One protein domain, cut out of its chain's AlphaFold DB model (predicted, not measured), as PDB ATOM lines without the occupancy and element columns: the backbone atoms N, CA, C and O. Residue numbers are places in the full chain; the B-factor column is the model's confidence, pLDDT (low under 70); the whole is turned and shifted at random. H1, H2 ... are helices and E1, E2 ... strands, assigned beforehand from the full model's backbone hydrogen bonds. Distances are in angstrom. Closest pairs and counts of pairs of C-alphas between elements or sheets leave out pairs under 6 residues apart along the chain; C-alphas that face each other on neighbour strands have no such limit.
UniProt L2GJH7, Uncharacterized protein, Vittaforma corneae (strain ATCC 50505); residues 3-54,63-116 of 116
ATOM      1  N   ILE A   3      36.334   0.400 -39.195       79.94
ATOM      2  CA  ILE A   3      36.773   0.849 -37.868       79.94
ATOM      3  C   ILE A   3      38.149   0.262 -37.580       79.94
ATOM      4  O   ILE A   3      38.343  -0.952 -37.678       79.94
ATOM      5  N   ILE A   4      39.093   1.113 -37.187       83.06
ATOM      6  CA  ILE A   4      40.426   0.683 -36.757       83.06
ATOM      7  C   ILE A   4      40.538   0.920 -35.258       83.06
ATOM      8  O   ILE A   4      40.314   2.032 -34.790       83.06
ATOM      9  N   ILE A   5      40.888  -0.117 -34.504       83.94
ATOM     10  CA  ILE A   5      41.093  -0.039 -33.057       83.94
ATOM     11  C   ILE A   5      42.536  -0.404 -32.765       83.94
ATOM     12  O   ILE A   5      42.996  -1.474 -33.162       83.94
ATOM     13  N   GLN A   6      43.239   0.458 -32.045       83.44
ATOM     14  CA  GLN A   6      44.632   0.260 -31.697       83.44
ATOM     15  C   GLN A   6      44.844   0.404 -30.198       83.44
ATOM     16  O   GLN A   6      44.387   1.357 -29.568       83.44
ATOM     17  N   LYS A   7      45.564  -0.558 -29.627       81.88
ATOM     18  CA  LYS A   7      45.992  -0.508 -28.232       81.88
ATOM     19  C   LYS A   7      47.208   0.411 -28.100       81.88
ATOM     20  O   LYS A   7      48.226   0.201 -28.767       81.88
ATOM     21  N   VAL A   8      47.118   1.406 -27.227       80.25
ATOM     22  CA  VAL A   8      48.156   2.435 -27.065       80.25
ATOM     23  C   VAL A   8      48.624   2.527 -25.615       80.25
ATOM     24  O   VAL A   8      47.818   2.435 -24.687       80.25
ATOM     25  N   LYS A   9      49.940   2.690 -25.420       78.88
ATOM     26  CA  LYS A   9      50.565   2.899 -24.100       78.88
ATOM     27  C   LYS A   9      50.319   4.305 -23.616       78.88
ATOM     28  O   LYS A   9      49.992   4.514 -22.457       78.88
ATOM     29  N   ASP A  10      50.496   5.251 -24.521       77.69
ATOM     30  CA  ASP A  10      50.161   6.635 -24.300       77.69
ATOM     31  C   ASP A  10      49.669   7.257 -25.606       77.69
ATOM     32  O   ASP A  10      50.029   6.814 -26.703       77.69
ATOM     33  N   PHE A  11      48.817   8.270 -25.493       78.38
ATOM     34  CA  PHE A  11      48.630   9.227 -26.569       78.38
ATOM     35  C   PHE A  11      48.338  10.625 -26.036       78.38
ATOM     36  O   PHE A  11      47.798  10.800 -24.942       78.38
ATOM     37  N   VAL A  12      48.705  11.618 -26.843       74.50
ATOM     38  CA  VAL A  12      48.581  13.039 -26.539       74.50
ATOM     39  C   VAL A  12      47.773  13.727 -27.631       74.50
ATOM     40  O   VAL A  12      48.107  13.632 -28.813       74.50
ATOM     41  N   SER A  13      46.731  14.445 -27.215       71.62
ATOM     42  CA  SER A  13      45.908  15.297 -28.077       71.62
ATOM     43  C   SER A  13      45.509  16.558 -27.318       71.62
ATOM     44  O   SER A  13      44.939  16.449 -26.235       71.62
ATOM     45  N   ASP A  14      45.800  17.743 -27.860       65.50
ATOM     46  CA  ASP A  14      45.373  19.053 -27.332       65.50
ATOM     47  C   ASP A  14      45.435  19.181 -25.792       65.50
ATOM     48  O   ASP A  14      44.490  19.625 -25.142       65.50
ATOM     49  N   LYS A  15      46.580  18.795 -25.205       63.41
ATOM     50  CA  LYS A  15      46.895  18.809 -23.754       63.41
ATOM     51  C   LYS A  15      46.283  17.690 -22.905       63.41
ATOM     52  O   LYS A  15      46.449  17.700 -21.688       63.41
ATOM     53  N   LYS A  16      45.613  16.711 -23.506       66.62
ATOM     54  CA  LYS A  16      45.162  15.501 -22.814       66.62
ATOM     55  C   LYS A  16      46.153  14.380 -23.065       66.62
ATOM     56  O   LYS A  16      46.432  14.064 -24.219       66.62
ATOM     57  N   VAL A  17      46.671  13.812 -21.983       69.12
ATOM     58  CA  VAL A  17      47.483  12.596 -22.003       69.12
ATOM     59  C   VAL A  17      46.602  11.465 -21.513       69.12
ATOM     60  O   VAL A  17      46.004  11.564 -20.441       69.12
ATOM     61  N   ILE A  18      46.504  10.411 -22.310       71.38
ATOM     62  CA  ILE A  18      45.907   9.157 -21.874       71.38
ATOM     63  C   ILE A  18      47.009   8.136 -21.782       71.38
ATOM     64  O   ILE A  18      47.681   7.877 -22.774       71.38
ATOM     65  N   GLU A  19      47.129   7.532 -20.612       73.44
ATOM     66  CA  GLU A  19      47.960   6.364 -20.387       73.44
ATOM     67  C   GLU A  19      47.083   5.113 -20.489       73.44
ATOM     68  O   GLU A  19      45.996   5.065 -19.914       73.44
ATOM     69  N   HIS A  20      47.557   4.112 -21.226       76.12
ATOM     70  CA  HIS A  20      46.944   2.797 -21.418       76.12
ATOM     71  C   HIS A  20      45.486   2.868 -21.907       76.12
ATOM     72  O   HIS A  20      44.530   2.784 -21.136       76.12
ATOM     73  N   GLY A  21      45.315   3.011 -23.224       79.75
ATOM     74  CA  GLY A  21      44.015   3.270 -23.841       79.75
ATOM     75  C   GLY A  21      43.769   2.549 -25.163       79.75
ATOM     76  O   GLY A  21      44.606   1.793 -25.666       79.75
ATOM     77  N   LEU A  22      42.584   2.798 -25.718       81.88
ATOM     78  CA  LEU A  22      42.213   2.416 -27.079       81.88
ATOM     79  C   LEU A  22      42.120   3.662 -27.956       81.88
ATOM     80  O   LEU A  22      41.374   4.587 -27.640       81.88
ATOM     81  N   LEU A  23      42.823   3.656 -29.082       85.38
ATOM     82  CA  LEU A  23      42.630   4.605 -30.171       85.38
ATOM     83  C   LEU A  23      41.677   3.985 -31.196       85.38
ATOM     84  O   LEU A  23      41.952   2.911 -31.723       85.38
ATOM     85  N   VAL A  24      40.559   4.648 -31.469       87.50
ATOM     86  CA  VAL A  24      39.510   4.196 -32.384       87.50
ATOM     87  C   VAL A  24      39.406   5.192 -33.532       87.50
ATOM     88  O   VAL A  24      38.945   6.315 -33.343       87.50
ATOM     89  N   LEU A  25      39.811   4.777 -34.728       87.25
ATOM     90  CA  LEU A  25      39.635   5.546 -35.955       87.25
ATOM     91  C   LEU A  25      38.324   5.112 -36.610       87.25
ATOM     92  O   LEU A  25      38.189   3.957 -37.029       87.25
ATOM     93  N   LEU A  26      37.367   6.036 -36.683       85.75
ATOM     94  CA  LEU A  26      36.113   5.846 -37.402       85.75
ATOM     95  C   LEU A  26      36.275   6.464 -38.792       85.75
ATOM     96  O   LEU A  26      36.497   7.669 -38.909       85.75
ATOM     97  N   ALA A  27      36.216   5.646 -39.843       83.44
ATOM     98  CA  ALA A  27      36.235   6.156 -41.210       83.44
ATOM     99  C   ALA A  27      34.925   6.897 -41.539       83.44
ATOM    100  O   ALA A  27      33.887   6.632 -40.934       83.44
ATOM    101  N   ASP A  28      34.961   7.805 -42.521       82.06
ATOM    102  CA  ASP A  28      33.791   8.616 -42.903       82.06
ATOM    103  C   ASP A  28      32.585   7.727 -43.318       82.06
ATOM    104  O   ASP A  28      31.432   8.076 -43.066       82.06
ATOM    105  N   ASP A  29      32.841   6.519 -43.840       80.19
ATOM    106  CA  ASP A  29      31.823   5.509 -44.186       80.19
ATOM    107  C   ASP A  29      31.086   4.897 -42.972       80.19
ATOM    108  O   ASP A  29      30.125   4.146 -43.142       80.19
ATOM    109  N   CYS A  30      31.511   5.196 -41.738       76.69
ATOM    110  CA  CYS A  30      30.796   4.822 -40.513       76.69
ATOM    111  C   CYS A  30      29.547   5.683 -40.278       76.69
ATOM    112  O   CYS A  30      28.697   5.322 -39.464       76.69
ATOM    113  N   PHE A  31      29.458   6.824 -40.965       78.62
ATOM    114  CA  PHE A  31      28.433   7.847 -40.764       78.62
ATOM    115  C   PHE A  31      27.519   8.020 -41.986       78.62
ATOM    116  O   PHE A  31      26.551   8.774 -41.924       78.62
ATOM    117  N   THR A  32      27.816   7.330 -43.093       74.12
ATOM    118  CA  THR A  32      27.039   7.388 -44.342       74.12
ATOM    119  C   THR A  32      25.754   6.566 -44.284       74.12
ATOM    120  O   THR A  32      24.781   6.923 -44.943       74.12
ATOM    121  N   ASP A  33      25.717   5.499 -43.478       61.72
ATOM    122  CA  ASP A  33      24.478   4.780 -43.182       61.72
ATOM    123  C   ASP A  33      23.733   5.514 -42.063       61.72
ATOM    124  O   ASP A  33      24.074   5.410 -40.887       61.72
ATOM    125  N   LEU A  34      22.675   6.239 -42.433       52.06
ATOM    126  CA  LEU A  34      21.814   7.051 -41.556       52.06
ATOM    127  C   LEU A  34      21.167   6.289 -40.377       52.06
ATOM    128  O   LEU A  34      20.473   6.895 -39.558       52.06
ATOM    129  N   SER A  35      21.379   4.977 -40.252       59.53
ATOM    130  CA  SER A  35      20.987   4.241 -39.054       59.53
ATOM    131  C   SER A  35      22.043   4.422 -37.958       59.53
ATOM    132  O   SER A  35      23.028   3.690 -37.848       59.53
ATOM    133  N   THR A  36      21.787   5.375 -37.063       63.91
ATOM    134  CA  THR A  36      22.479   5.511 -35.765       63.91
ATOM    135  C   THR A  36      22.585   4.183 -35.001       63.91
ATOM    136  O   THR A  36      23.476   4.010 -34.168       63.91
ATOM    137  N   THR A  37      21.719   3.212 -35.311       71.19
ATOM    138  CA  THR A  37      21.718   1.839 -34.803       71.19
ATOM    139  C   THR A  37      23.039   1.100 -35.037       71.19
ATOM    140  O   THR A  37      23.568   0.521 -34.087       71.19
ATOM    141  N   SER A  38      23.609   1.133 -36.248       75.31
ATOM    142  CA  SER A  38      24.840   0.391 -36.563       75.31
ATOM    143  C   SER A  38      26.028   0.948 -35.781       75.31
ATOM    144  O   SER A  38      26.655   0.217 -35.013       75.31
ATOM    145  N   LEU A  39      26.270   2.258 -35.862       79.81
ATOM    146  CA  LEU A  39      27.330   2.930 -35.102       79.81
ATOM    147  C   LEU A  39      27.184   2.708 -33.583       79.81
ATOM    148  O   LEU A  39      28.173   2.442 -32.893       79.81
ATOM    149  N   SER A  40      25.949   2.716 -33.068       79.75
ATOM    150  CA  SER A  40      25.661   2.430 -31.655       79.75
ATOM    151  C   SER A  40      26.049   1.012 -31.242       79.75
ATOM    152  O   SER A  40      26.635   0.825 -30.173       79.75
ATOM    153  N   ILE A  41      25.766   0.006 -32.076       79.75
ATOM    154  CA  ILE A  41      26.167  -1.386 -31.823       79.75
ATOM    155  C   ILE A  41      27.693  -1.496 -31.749       79.75
ATOM    156  O   ILE A  41      28.215  -2.183 -30.867       79.75
ATOM    157  N   PHE A  42      28.417  -0.812 -32.636       79.38
ATOM    158  CA  PHE A  42      29.880  -0.867 -32.662       79.38
ATOM    159  C   PHE A  42      30.518  -0.188 -31.469       79.38
ATOM    160  O   PHE A  42      31.341  -0.811 -30.801       79.38
ATOM    161  N   ILE A  43      30.098   1.035 -31.149       79.62
ATOM    162  CA  ILE A  43      30.569   1.729 -29.949       79.62
ATOM    163  C   ILE A  43      30.319   0.843 -28.719       79.62
ATOM    164  O   ILE A  43      31.235   0.609 -27.934       79.62
ATOM    165  N   ASN A  44      29.146   0.212 -28.621       78.19
ATOM    166  CA  ASN A  44      28.848  -0.731 -27.542       78.19
ATOM    167  C   ASN A  44      29.746  -1.976 -27.516       78.19
ATOM    168  O   ASN A  44      30.057  -2.485 -26.438       78.19
ATOM    169  N   ARG A  45      30.172  -2.489 -28.674       77.94
ATOM    170  CA  ARG A  45      31.130  -3.602 -28.746       77.94
ATOM    171  C   ARG A  45      32.522  -3.173 -28.298       77.94
ATOM    172  O   ARG A  45      33.140  -3.925 -27.554       77.94
ATOM    173  N   ILE A  46      32.976  -1.979 -28.683       79.00
ATOM    174  CA  ILE A  46      34.291  -1.436 -28.302       79.00
ATOM    175  C   ILE A  46      34.415  -1.329 -26.780       79.00
ATOM    176  O   ILE A  46      35.405  -1.788 -26.219       79.00
ATOM    177  N   TYR A  47      33.381  -0.829 -26.101       74.75
ATOM    178  CA  TYR A  47      33.345  -0.769 -24.632       74.75
ATOM    179  C   TYR A  47      33.446  -2.142 -23.953       74.75
ATOM    180  O   TYR A  47      33.916  -2.254 -22.826       74.75
ATOM    181  N   LYS A  48      33.019  -3.206 -24.637       74.31
ATOM    182  CA  LYS A  48      33.051  -4.582 -24.123       74.31
ATOM    183  C   LYS A  48      34.320  -5.342 -24.520       74.31
ATOM    184  O   LYS A  48      34.468  -6.503 -24.134       74.31
ATOM    185  N   LEU A  49      35.224  -4.728 -25.287       72.31
ATOM    186  CA  LEU A  49      36.458  -5.371 -25.722       72.31
ATOM    187  C   LEU A  49      37.398  -5.607 -24.534       72.31
ATOM    188  O   LEU A  49      37.923  -4.679 -23.921       72.31
ATOM    189  N   LYS A  50      37.668  -6.883 -24.251       70.88
ATOM    190  CA  LYS A  50      38.686  -7.315 -23.289       70.88
ATOM    191  C   LYS A  50      40.024  -7.479 -24.009       70.88
ATOM    192  O   LYS A  50      40.392  -8.584 -24.387       70.88
ATOM    193  N   VAL A  51      40.719  -6.370 -24.247       67.56
ATOM    194  CA  VAL A  51      41.999  -6.352 -24.996       67.56
ATOM    195  C   VAL A  51      43.242  -6.302 -24.103       67.56
ATOM    196  O   VAL A  51      44.365  -6.405 -24.594       67.56
ATOM    197  N   TRP A  52      43.066  -6.192 -22.785       67.69
ATOM    198  CA  TRP A  52      44.139  -6.370 -21.809       67.69
ATOM    199  C   TRP A  52      43.946  -7.704 -21.083       67.69
ATOM    200  O   TRP A  52      42.950  -7.899 -20.390       67.69
ATOM    201  N   ASN A  53      44.907  -8.620 -21.234       56.75
ATOM    202  CA  ASN A  53      45.001  -9.798 -20.374       56.75
ATOM    203  C   ASN A  53      45.350  -9.328 -18.958       56.75
ATOM    204  O   ASN A  53      46.268  -8.521 -18.824       56.75
ATOM    205  N   ASN A  54      44.599  -9.808 -17.954       52.28
ATOM    206  CA  ASN A  54      44.724  -9.523 -16.517       52.28
ATOM    207  C   ASN A  54      46.036  -8.821 -16.138       52.28
ATOM    208  O   ASN A  54      47.066  -9.471 -15.945       52.28
ATOM    209  N   LYS A  63      40.217   1.755 -15.899       60.62
ATOM    210  CA  LYS A  63      39.286   1.796 -17.006       60.62
ATOM    211  C   LYS A  63      40.012   2.469 -18.167       60.62
ATOM    212  O   LYS A  63      40.096   3.690 -18.202       60.62
ATOM    213  N   ALA A  64      40.591   1.658 -19.055       65.38
ATOM    214  CA  ALA A  64      41.337   2.135 -20.210       65.38
ATOM    215  C   ALA A  64      40.521   3.204 -20.934       65.38
ATOM    216  O   ALA A  64      39.344   2.977 -21.241       65.38
ATOM    217  N   ALA A  65      41.118   4.373 -21.150       77.06
ATOM    218  CA  ALA A  65      40.388   5.455 -21.776       77.06
ATOM    219  C   ALA A  65      40.336   5.261 -23.295       77.06
ATOM    220  O   ALA A  65      41.259   4.717 -23.908       77.06
ATOM    221  N   ILE A  66      39.227   5.681 -23.899       81.69
ATOM    222  CA  ILE A  66      38.942   5.448 -25.318       81.69
ATOM    223  C   ILE A  66      38.987   6.778 -26.068       81.69
ATOM    224  O   ILE A  66      38.310   7.738 -25.700       81.69
ATOM    225  N   CYS A  67      39.774   6.835 -27.134       86.19
ATOM    226  CA  CYS A  67      39.834   7.964 -28.051       86.19
ATOM    227  C   CYS A  67      39.079   7.643 -29.330       86.19
ATOM    228  O   CYS A  67      39.470   6.723 -30.039       86.19
ATOM    229  N   PHE A  68      38.052   8.415 -29.654       87.25
ATOM    230  CA  PHE A  68      37.381   8.348 -30.945       87.25
ATOM    231  C   PHE A  68      37.903   9.460 -31.850       87.25
ATOM    232  O   PHE A  68      37.752  10.639 -31.533       87.25
ATOM    233  N   VAL A  69      38.497   9.082 -32.977       88.56
ATOM    234  CA  VAL A  69      38.942  10.005 -34.023       88.56
ATOM    235  C   VAL A  69      37.888  10.040 -35.119       88.56
ATOM    236  O   VAL A  69      37.558   8.996 -35.687       88.56
ATOM    237  N   VAL A  70      37.363  11.233 -35.398       88.94
ATOM    238  CA  VAL A  70      36.248  11.459 -36.333       88.94
ATOM    239  C   VAL A  70      36.558  12.557 -37.348       88.94
ATOM    240  O   VAL A  70      37.431  13.398 -37.126       88.94
ATOM    241  N   GLY A  71      35.845  12.564 -38.471       84.88
ATOM    242  CA  GLY A  71      36.093  13.461 -39.595       84.88
ATOM    243  C   GLY A  71      35.722  14.924 -39.354       84.88
ATOM    244  O   GLY A  71      36.479  15.807 -39.760       84.88
ATOM    245  N   ASP A  72      34.596  15.184 -38.690       86.06
ATOM    246  CA  ASP A  72      34.007  16.521 -38.534       86.06
ATOM    247  C   ASP A  72      33.188  16.657 -37.228       86.06
ATOM    248  O   ASP A  72      33.083  15.716 -36.435       86.06
ATOM    249  N   GLU A  73      32.654  17.856 -36.964       85.75
ATOM    250  CA  GLU A  73      31.862  18.169 -35.762       85.75
ATOM    251  C   GLU A  73      30.529  17.424 -35.702       85.75
ATOM    252  O   GLU A  73      30.117  16.978 -34.631       85.75
ATOM    253  N   PHE A  74      29.879  17.216 -36.842       87.56
ATOM    254  CA  PHE A  74      28.621  16.485 -36.895       87.56
ATOM    255  C   PHE A  74      28.824  15.018 -36.490       87.56
ATOM    256  O   PHE A  74      28.092  14.492 -35.647       87.56
ATOM    257  N   GLN A  75      29.881  14.380 -36.995       87.44
ATOM    258  CA  GLN A  75      30.295  13.037 -36.585       87.44
ATOM    259  C   GLN A  75      30.650  12.980 -35.091       87.44
ATOM    260  O   GLN A  75      30.241  12.051 -34.385       87.44
ATOM    261  N   ALA A  76      31.357  13.991 -34.573       86.44
ATOM    262  CA  ALA A  76      31.670  14.085 -33.147       86.44
ATOM    263  C   ALA A  76      30.404  14.156 -32.280       86.44
ATOM    264  O   ALA A  76      30.301  13.446 -31.276       86.44
ATOM    265  N   GLN A  77      29.416  14.960 -32.685       86.81
ATOM    266  CA  GLN A  77      28.133  15.078 -31.989       86.81
ATOM    267  C   GLN A  77      27.350  13.757 -32.003       86.81
ATOM    268  O   GLN A  77      26.776  13.379 -30.978       86.81
ATOM    269  N   GLN A  78      27.369  13.014 -33.114       86.19
ATOM    270  CA  GLN A  78      26.740  11.691 -33.184       86.19
ATOM    271  C   GLN A  78      27.380  10.699 -32.211       86.19
ATOM    272  O   GLN A  78      26.674  10.081 -31.410       86.19
ATOM    273  N   VAL A  79      28.714  10.586 -32.222       84.88
ATOM    274  CA  VAL A  79      29.448   9.728 -31.279       84.88
ATOM    275  C   VAL A  79      29.141  10.153 -29.843       84.88
ATOM    276  O   VAL A  79      28.810   9.314 -29.008       84.88
ATOM    277  N   GLN A  80      29.150  11.456 -29.551       86.12
ATOM    278  CA  GLN A  80      28.833  11.965 -28.219       86.12
ATOM    279  C   GLN A  80      27.407  11.611 -27.775       86.12
ATOM    280  O   GLN A  80      27.204  11.247 -26.617       86.12
ATOM    281  N   SER A  81      26.419  11.704 -28.669       85.69
ATOM    282  CA  SER A  81      25.031  11.321 -28.385       85.69
ATOM    283  C   SER A  81      24.923   9.836 -28.025       85.69
ATOM    284  O   SER A  81      24.340   9.481 -26.996       85.69
ATOM    285  N   ILE A  82      25.580   8.972 -28.804       83.50
ATOM    286  CA  ILE A  82      25.619   7.527 -28.557       83.50
ATOM    287  C   ILE A  82      26.253   7.241 -27.192       83.50
ATOM    288  O   ILE A  82      25.689   6.509 -26.376       83.50
ATOM    289  N   LEU A  83      27.389   7.873 -26.893       80.38
ATOM    290  CA  LEU A  83      28.092   7.702 -25.620       80.38
ATOM    291  C   LEU A  83      27.267   8.198 -24.424       80.38
ATOM    292  O   LEU A  83      27.233   7.533 -23.388       80.38
ATOM    293  N   LYS A  84      26.541   9.316 -24.570       79.50
ATOM    294  CA  LYS A  84      25.598   9.813 -23.551       79.50
ATOM    295  C   LYS A  84      24.446   8.838 -23.310       79.50
ATOM    296  O   LYS A  84      24.039   8.664 -22.162       79.50
ATOM    297  N   SER A  85      23.931   8.205 -24.365       74.31
ATOM    298  CA  SER A  85      22.815   7.257 -24.264       74.31
ATOM    299  C   SER A  85      23.206   5.933 -23.596       74.31
ATOM    300  O   SER A  85      22.382   5.324 -22.920       74.31
ATOM    301  N   ASN A  86      24.475   5.524 -23.707       68.56
ATOM    302  CA  ASN A  86      24.924   4.211 -23.247       68.56
ATOM    303  C   ASN A  86      25.266   4.110 -21.751       68.56
ATOM    304  O   ASN A  86      25.463   2.986 -21.309       68.56
ATOM    305  N   LYS A  87      25.328   5.216 -20.982       53.53
ATOM    306  CA  LYS A  87      25.447   5.328 -19.495       53.53
ATOM    307  C   LYS A  87      26.240   4.241 -18.716       53.53
ATOM    308  O   LYS A  87      26.080   4.120 -17.503       53.53
ATOM    309  N   SER A  88      27.124   3.478 -19.351       51.53
ATOM    310  CA  SER A  88      27.840   2.369 -18.723       51.53
ATOM    311  C   SER A  88      29.150   2.880 -18.130       51.53
ATOM    312  O   SER A  88      30.126   3.150 -18.820       51.53
ATOM    313  N   GLU A  89      29.090   3.098 -16.819       50.78
ATOM    314  CA  GLU A  89      30.168   3.048 -15.832       50.78
ATOM    315  C   GLU A  89      31.584   3.489 -16.262       50.78
ATOM    316  O   GLU A  89      32.432   2.692 -16.652       50.78
ATOM    317  N   ALA A  90      31.903   4.749 -15.960       49.78
ATOM    318  CA  ALA A  90      33.225   5.279 -15.586       49.78
ATOM    319  C   ALA A  90      34.448   5.019 -16.496       49.78
ATOM    320  O   ALA A  90      35.576   5.200 -16.041       49.78
ATOM    321  N   GLN A  91      34.279   4.623 -17.759       64.50
ATOM    322  CA  GLN A  91      35.373   4.667 -18.736       64.50
ATOM    323  C   GLN A  91      35.481   6.071 -19.327       64.50
ATOM    324  O   GLN A  91      34.552   6.559 -19.976       64.50
ATOM    325  N   SER A  92      36.612   6.737 -19.083       73.25
ATOM    326  CA  SER A  92      36.905   8.039 -19.679       73.25
ATOM    327  C   SER A  92      36.994   7.898 -21.198       73.25
ATOM    328  O   SER A  92      37.714   7.044 -21.708       73.25
ATOM    329  N   TYR A  93      36.272   8.742 -21.931       79.25
ATOM    330  CA  TYR A  93      36.368   8.806 -23.384       79.25
ATOM    331  C   TYR A  93      36.662  10.224 -23.844       79.25
ATOM    332  O   TYR A  93      36.339  11.206 -23.170       79.25
ATOM    333  N   PHE A  94      37.249  10.321 -25.029       81.25
ATOM    334  CA  PHE A  94      37.557  11.580 -25.679       81.25
ATOM    335  C   PHE A  94      37.248  11.455 -27.158       81.25
ATOM    336  O   PHE A  94      37.491  10.413 -27.759       81.25
ATOM    337  N   ILE A  95      36.700  12.519 -27.729       84.94
ATOM    338  CA  ILE A  95      36.440  12.621 -29.159       84.94
ATOM    339  C   ILE A  95      37.377  13.698 -29.688       84.94
ATOM    340  O   ILE A  95      37.467  14.774 -29.094       84.94
ATOM    341  N   VAL A  96      38.103  13.382 -30.752       86.31
ATOM    342  CA  VAL A  96      39.078  14.270 -31.386       86.31
ATOM    343  C   VAL A  96      38.832  14.300 -32.889       86.31
ATOM    344  O   VAL A  96      38.402  13.311 -33.486       86.31
ATOM    345  N   HIS A  97      39.097  15.442 -33.511       85.00
ATOM    346  CA  HIS A  97      38.934  15.595 -34.951       85.00
ATOM    347  C   HIS A  97      40.145  15.037 -35.697       85.00
ATOM    348  O   HIS A  97      41.270  15.137 -35.215       85.00
ATOM    349  N   LYS A  98      39.946  14.517 -36.915       75.44
ATOM    350  CA  LYS A  98      41.034  14.017 -37.780       75.44
ATOM    351  C   LYS A  98      42.095  15.076 -38.096       75.44
ATOM    352  O   LYS A  98      43.217  14.738 -38.447       75.44
ATOM    353  N   GLN A  99      41.726  16.352 -37.984       76.25
ATOM    354  CA  GLN A  99      42.622  17.496 -38.162       76.25
ATOM    355  C   GLN A  99      43.489  17.766 -36.921       76.25
ATOM    356  O   GLN A  99      44.501  18.459 -37.020       76.25
ATOM    357  N   THR A 100      43.126  17.214 -35.761       78.25
ATOM    358  CA  THR A 100      43.918  17.310 -34.538       78.25
ATOM    359  C   THR A 100      45.156  16.426 -34.651       78.25
ATOM    360  O   THR A 100      45.083  15.253 -35.021       78.25
ATOM    361  N   LYS A 101      46.322  16.972 -34.295       78.00
ATOM    362  CA  LYS A 101      47.560  16.194 -34.229       78.00
ATOM    363  C   LYS A 101      47.498  15.237 -33.038       78.00
ATOM    364  O   LYS A 101      47.588  15.672 -31.892       78.00
ATOM    365  N   ILE A 102      47.412  13.940 -33.321       74.12
ATOM    366  CA  ILE A 102      47.465  12.876 -32.313       74.12
ATOM    367  C   ILE A 102      48.850  12.238 -32.368       74.12
ATOM    368  O   ILE A 102      49.261  11.713 -33.403       74.12
ATOM    369  N   VAL A 103      49.574  12.280 -31.254       78.06
ATOM    370  CA  VAL A 103      50.840  11.551 -31.093       78.06
ATOM    371  C   VAL A 103      50.577  10.387 -30.151       78.06
ATOM    372  O   VAL A 103      50.098  10.616 -29.047       78.06
ATOM    373  N   TYR A 104      50.867   9.156 -30.567       76.50
ATOM    374  CA  TYR A 104      50.628   7.961 -29.756       76.50
ATOM    375  C   TYR A 104      51.801   6.983 -29.812       76.50
ATOM    376  O   TYR A 104      52.528   6.921 -30.808       76.50
ATOM    377  N   LYS A 105      51.968   6.197 -28.745       77.31
ATOM    378  CA  LYS A 105      52.888   5.057 -28.698       77.31
ATOM    379  C   LYS A 105      52.109   3.754 -28.651       77.31
ATOM    380  O   LYS A 105      51.283   3.535 -27.766       77.31
ATOM    381  N   ASN A 106      52.423   2.857 -29.578       70.44
ATOM    382  CA  ASN A 106      51.786   1.545 -29.655       70.44
ATOM    383  C   ASN A 106      52.148   0.665 -28.460       70.44
ATOM    384  O   ASN A 106      53.312   0.578 -28.066       70.44
ATOM    385  N   ASP A 107      51.151  -0.047 -27.933       68.38
ATOM    386  CA  ASP A 107      51.328  -1.046 -26.872       68.38
ATOM    387  C   ASP A 107      51.477  -2.471 -27.429       68.38
ATOM    388  O   ASP A 107      50.896  -3.430 -26.919       68.38
ATOM    389  N   GLY A 108      52.235  -2.600 -28.524       66.31
ATOM    390  CA  GLY A 108      52.456  -3.856 -29.247       66.31
ATOM    391  C   GLY A 108      51.621  -4.002 -30.534       66.31
ATOM    392  O   GLY A 108      51.039  -3.026 -31.006       66.31
ATOM    393  N   PRO A 109      51.563  -5.211 -31.131       59.44
ATOM    394  CA  PRO A 109      50.992  -5.465 -32.466       59.44
ATOM    395  C   PRO A 109      49.450  -5.479 -32.520       59.44
ATOM    396  O   PRO A 109      48.857  -6.083 -33.409       59.44
ATOM    397  N   CYS A 110      48.770  -4.857 -31.560       61.03
ATOM    398  CA  CYS A 110      47.327  -5.006 -31.391       61.03
ATOM    399  C   CYS A 110      46.561  -3.919 -32.166       61.03
ATOM    400  O   CYS A 110      46.091  -2.938 -31.582       61.03
ATOM    401  N   THR A 111      46.466  -4.104 -33.486       69.06
ATOM    402  CA  THR A 111      45.584  -3.335 -34.376       69.06
ATOM    403  C   THR A 111      44.466  -4.241 -34.876       69.06
ATOM    404  O   THR A 111      44.719  -5.235 -35.554       69.06
ATOM    405  N   PHE A 112      43.222  -3.888 -34.571       68.19
ATOM    406  CA  PHE A 112      42.035  -4.558 -35.085       68.19
ATOM    407  C   PHE A 112      41.446  -3.714 -36.206       68.19
ATOM    408  O   PHE A 112      41.089  -2.558 -35.986       68.19
ATOM    409  N   ILE A 113      41.327  -4.292 -37.397       69.31
ATOM    410  CA  ILE A 113      40.584  -3.687 -38.500       69.31
ATOM    411  C   ILE A 113      39.261  -4.431 -38.596       69.31
ATOM    412  O   ILE A 113      39.218  -5.614 -38.932       69.31
ATOM    413  N   LEU A 114      38.182  -3.735 -38.271       65.06
ATOM    414  CA  LEU A 114      36.824  -4.228 -38.423       65.06
ATOM    415  C   LEU A 114      36.282  -3.654 -39.729       65.06
ATOM    416  O   LEU A 114      36.039  -2.451 -39.827       65.06
ATOM    417  N   LYS A 115      36.123  -4.519 -40.730       62.78
ATOM    418  CA  LYS A 115      35.484  -4.192 -42.003       62.78
ATOM    419  C   LYS A 115      34.179  -4.979 -42.090       62.78
ATOM    420  O   LYS A 115      34.209  -6.202 -41.962       62.78
ATOM    421  N   LEU A 116      33.067  -4.265 -42.240       58.53
ATOM    422  CA  LEU A 116      31.771  -4.829 -42.617       58.53
ATOM    423  C   LEU A 116      31.536  -4.610 -44.106       58.53
ATOM    424  O   LEU A 116      31.756  -3.451 -44.545       58.53
TER     425      LEU A 116
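What this domain is: This is residues 3 to 54 and 63 to 116 of the 116 residues of an uncharacterized protein of Vittaforma corneae (strain ATCC 50505) (UniProt L2GJH7). One strongly twisted sheet of five strands makes a wall, with the helices H1 and H2 covering one of its faces, steeply tilted to each other and touching; the other face bears no named helix. E1, E2 and E5 are long and bend sharply, while the shorter E3 lies nearest the middle of the whole. The printed part has 106 residues, with two named helices and five named strands in the order E1, E2, H1, E3, H2, E4, E5. The mixed sheet runs E4, E3, E2, E1, E5, and the class is mixed, helices and strands. The whole is compact and rounded, with a radius of gyration of the C-alphas of 13.1 A and spans of 34 by 30 by 27 A.

How they stand to each other: E1, residues 3 to 13, bends by 110 degrees at residue 9 and forms a hairpin with E2, residues 16 to 26, which bends by 112 degrees at residue 19. The two are antiparallel at 156 degrees, with N 6 and O 23 2.8 A apart, within hydrogen-bond range. H1, residues 36 to 47, is on the sheet at a height of 10.5 A, over E2 and E1 and slantwise to the strands, at 40 degrees to E2 on the local plane. E3, residues 65 to 70, is parallel to E2 at 42 degrees, with N 24 and O 67 2.7 A apart. H2, residues 73 to 85, touches H1 with residues 78 to 83 alone, at a steep tilt of 67 degrees, the same way; their closest C-alphas, of Ser 40 and Ile 82, are 6.0 A apart. E4, residues 93 to 97, is an edge strand parallel to E3 at 24 degrees, with N 68 and O 94 2.8 A apart. H2 is on the sheet at a height of 9.4 A, over E4 and E3 and along the strands, at 19 degrees to E3 on the local plane; its closest C-alphas to E4 are those of Ala 76 and Ile 95, 6.4 A apart. E3, H2 and E4 make a strand-helix-strand unit, two parallel neighbour strands with a helix between them along the chain, and its crossover is right-handed. The other edge strand, E5, residues 103 to 115, bends by 101 degrees at residue 108 and is antiparallel to E1 at 167 degrees, with N 5 and O 112 2.9 A apart. E3 and E5 are apart. In H1 and H2 every O i to N i+4 pair is within hydrogen-bond range.

Where its parts are: E1 begins at C-alpha 3, (36.773, 0.849, -37.868), and E5 ends at C-alpha 115, (35.484, -4.192, -42.003). E1 and E2 each measure 19.7 A, H1 16.8 A, E3 16.3 A, H2 18.3 A, E4 13.7 A and E5 24.5 A.

The domain as a whole: The C-alphas of Leu 34 and Asn 54, the two farthest apart, are 37.8 A apart. Residues 55 to 62 are not printed, and C-alphas 54 and 63 across the cut are 12.6 A apart. Of the links printed whole, none is long. The mean pLDDT of the printed part is 75.1; under 70 are residues 14 to 17, 33 to 36, 51 to 54, 63 to 64, 86 to 91 and 107 to 116.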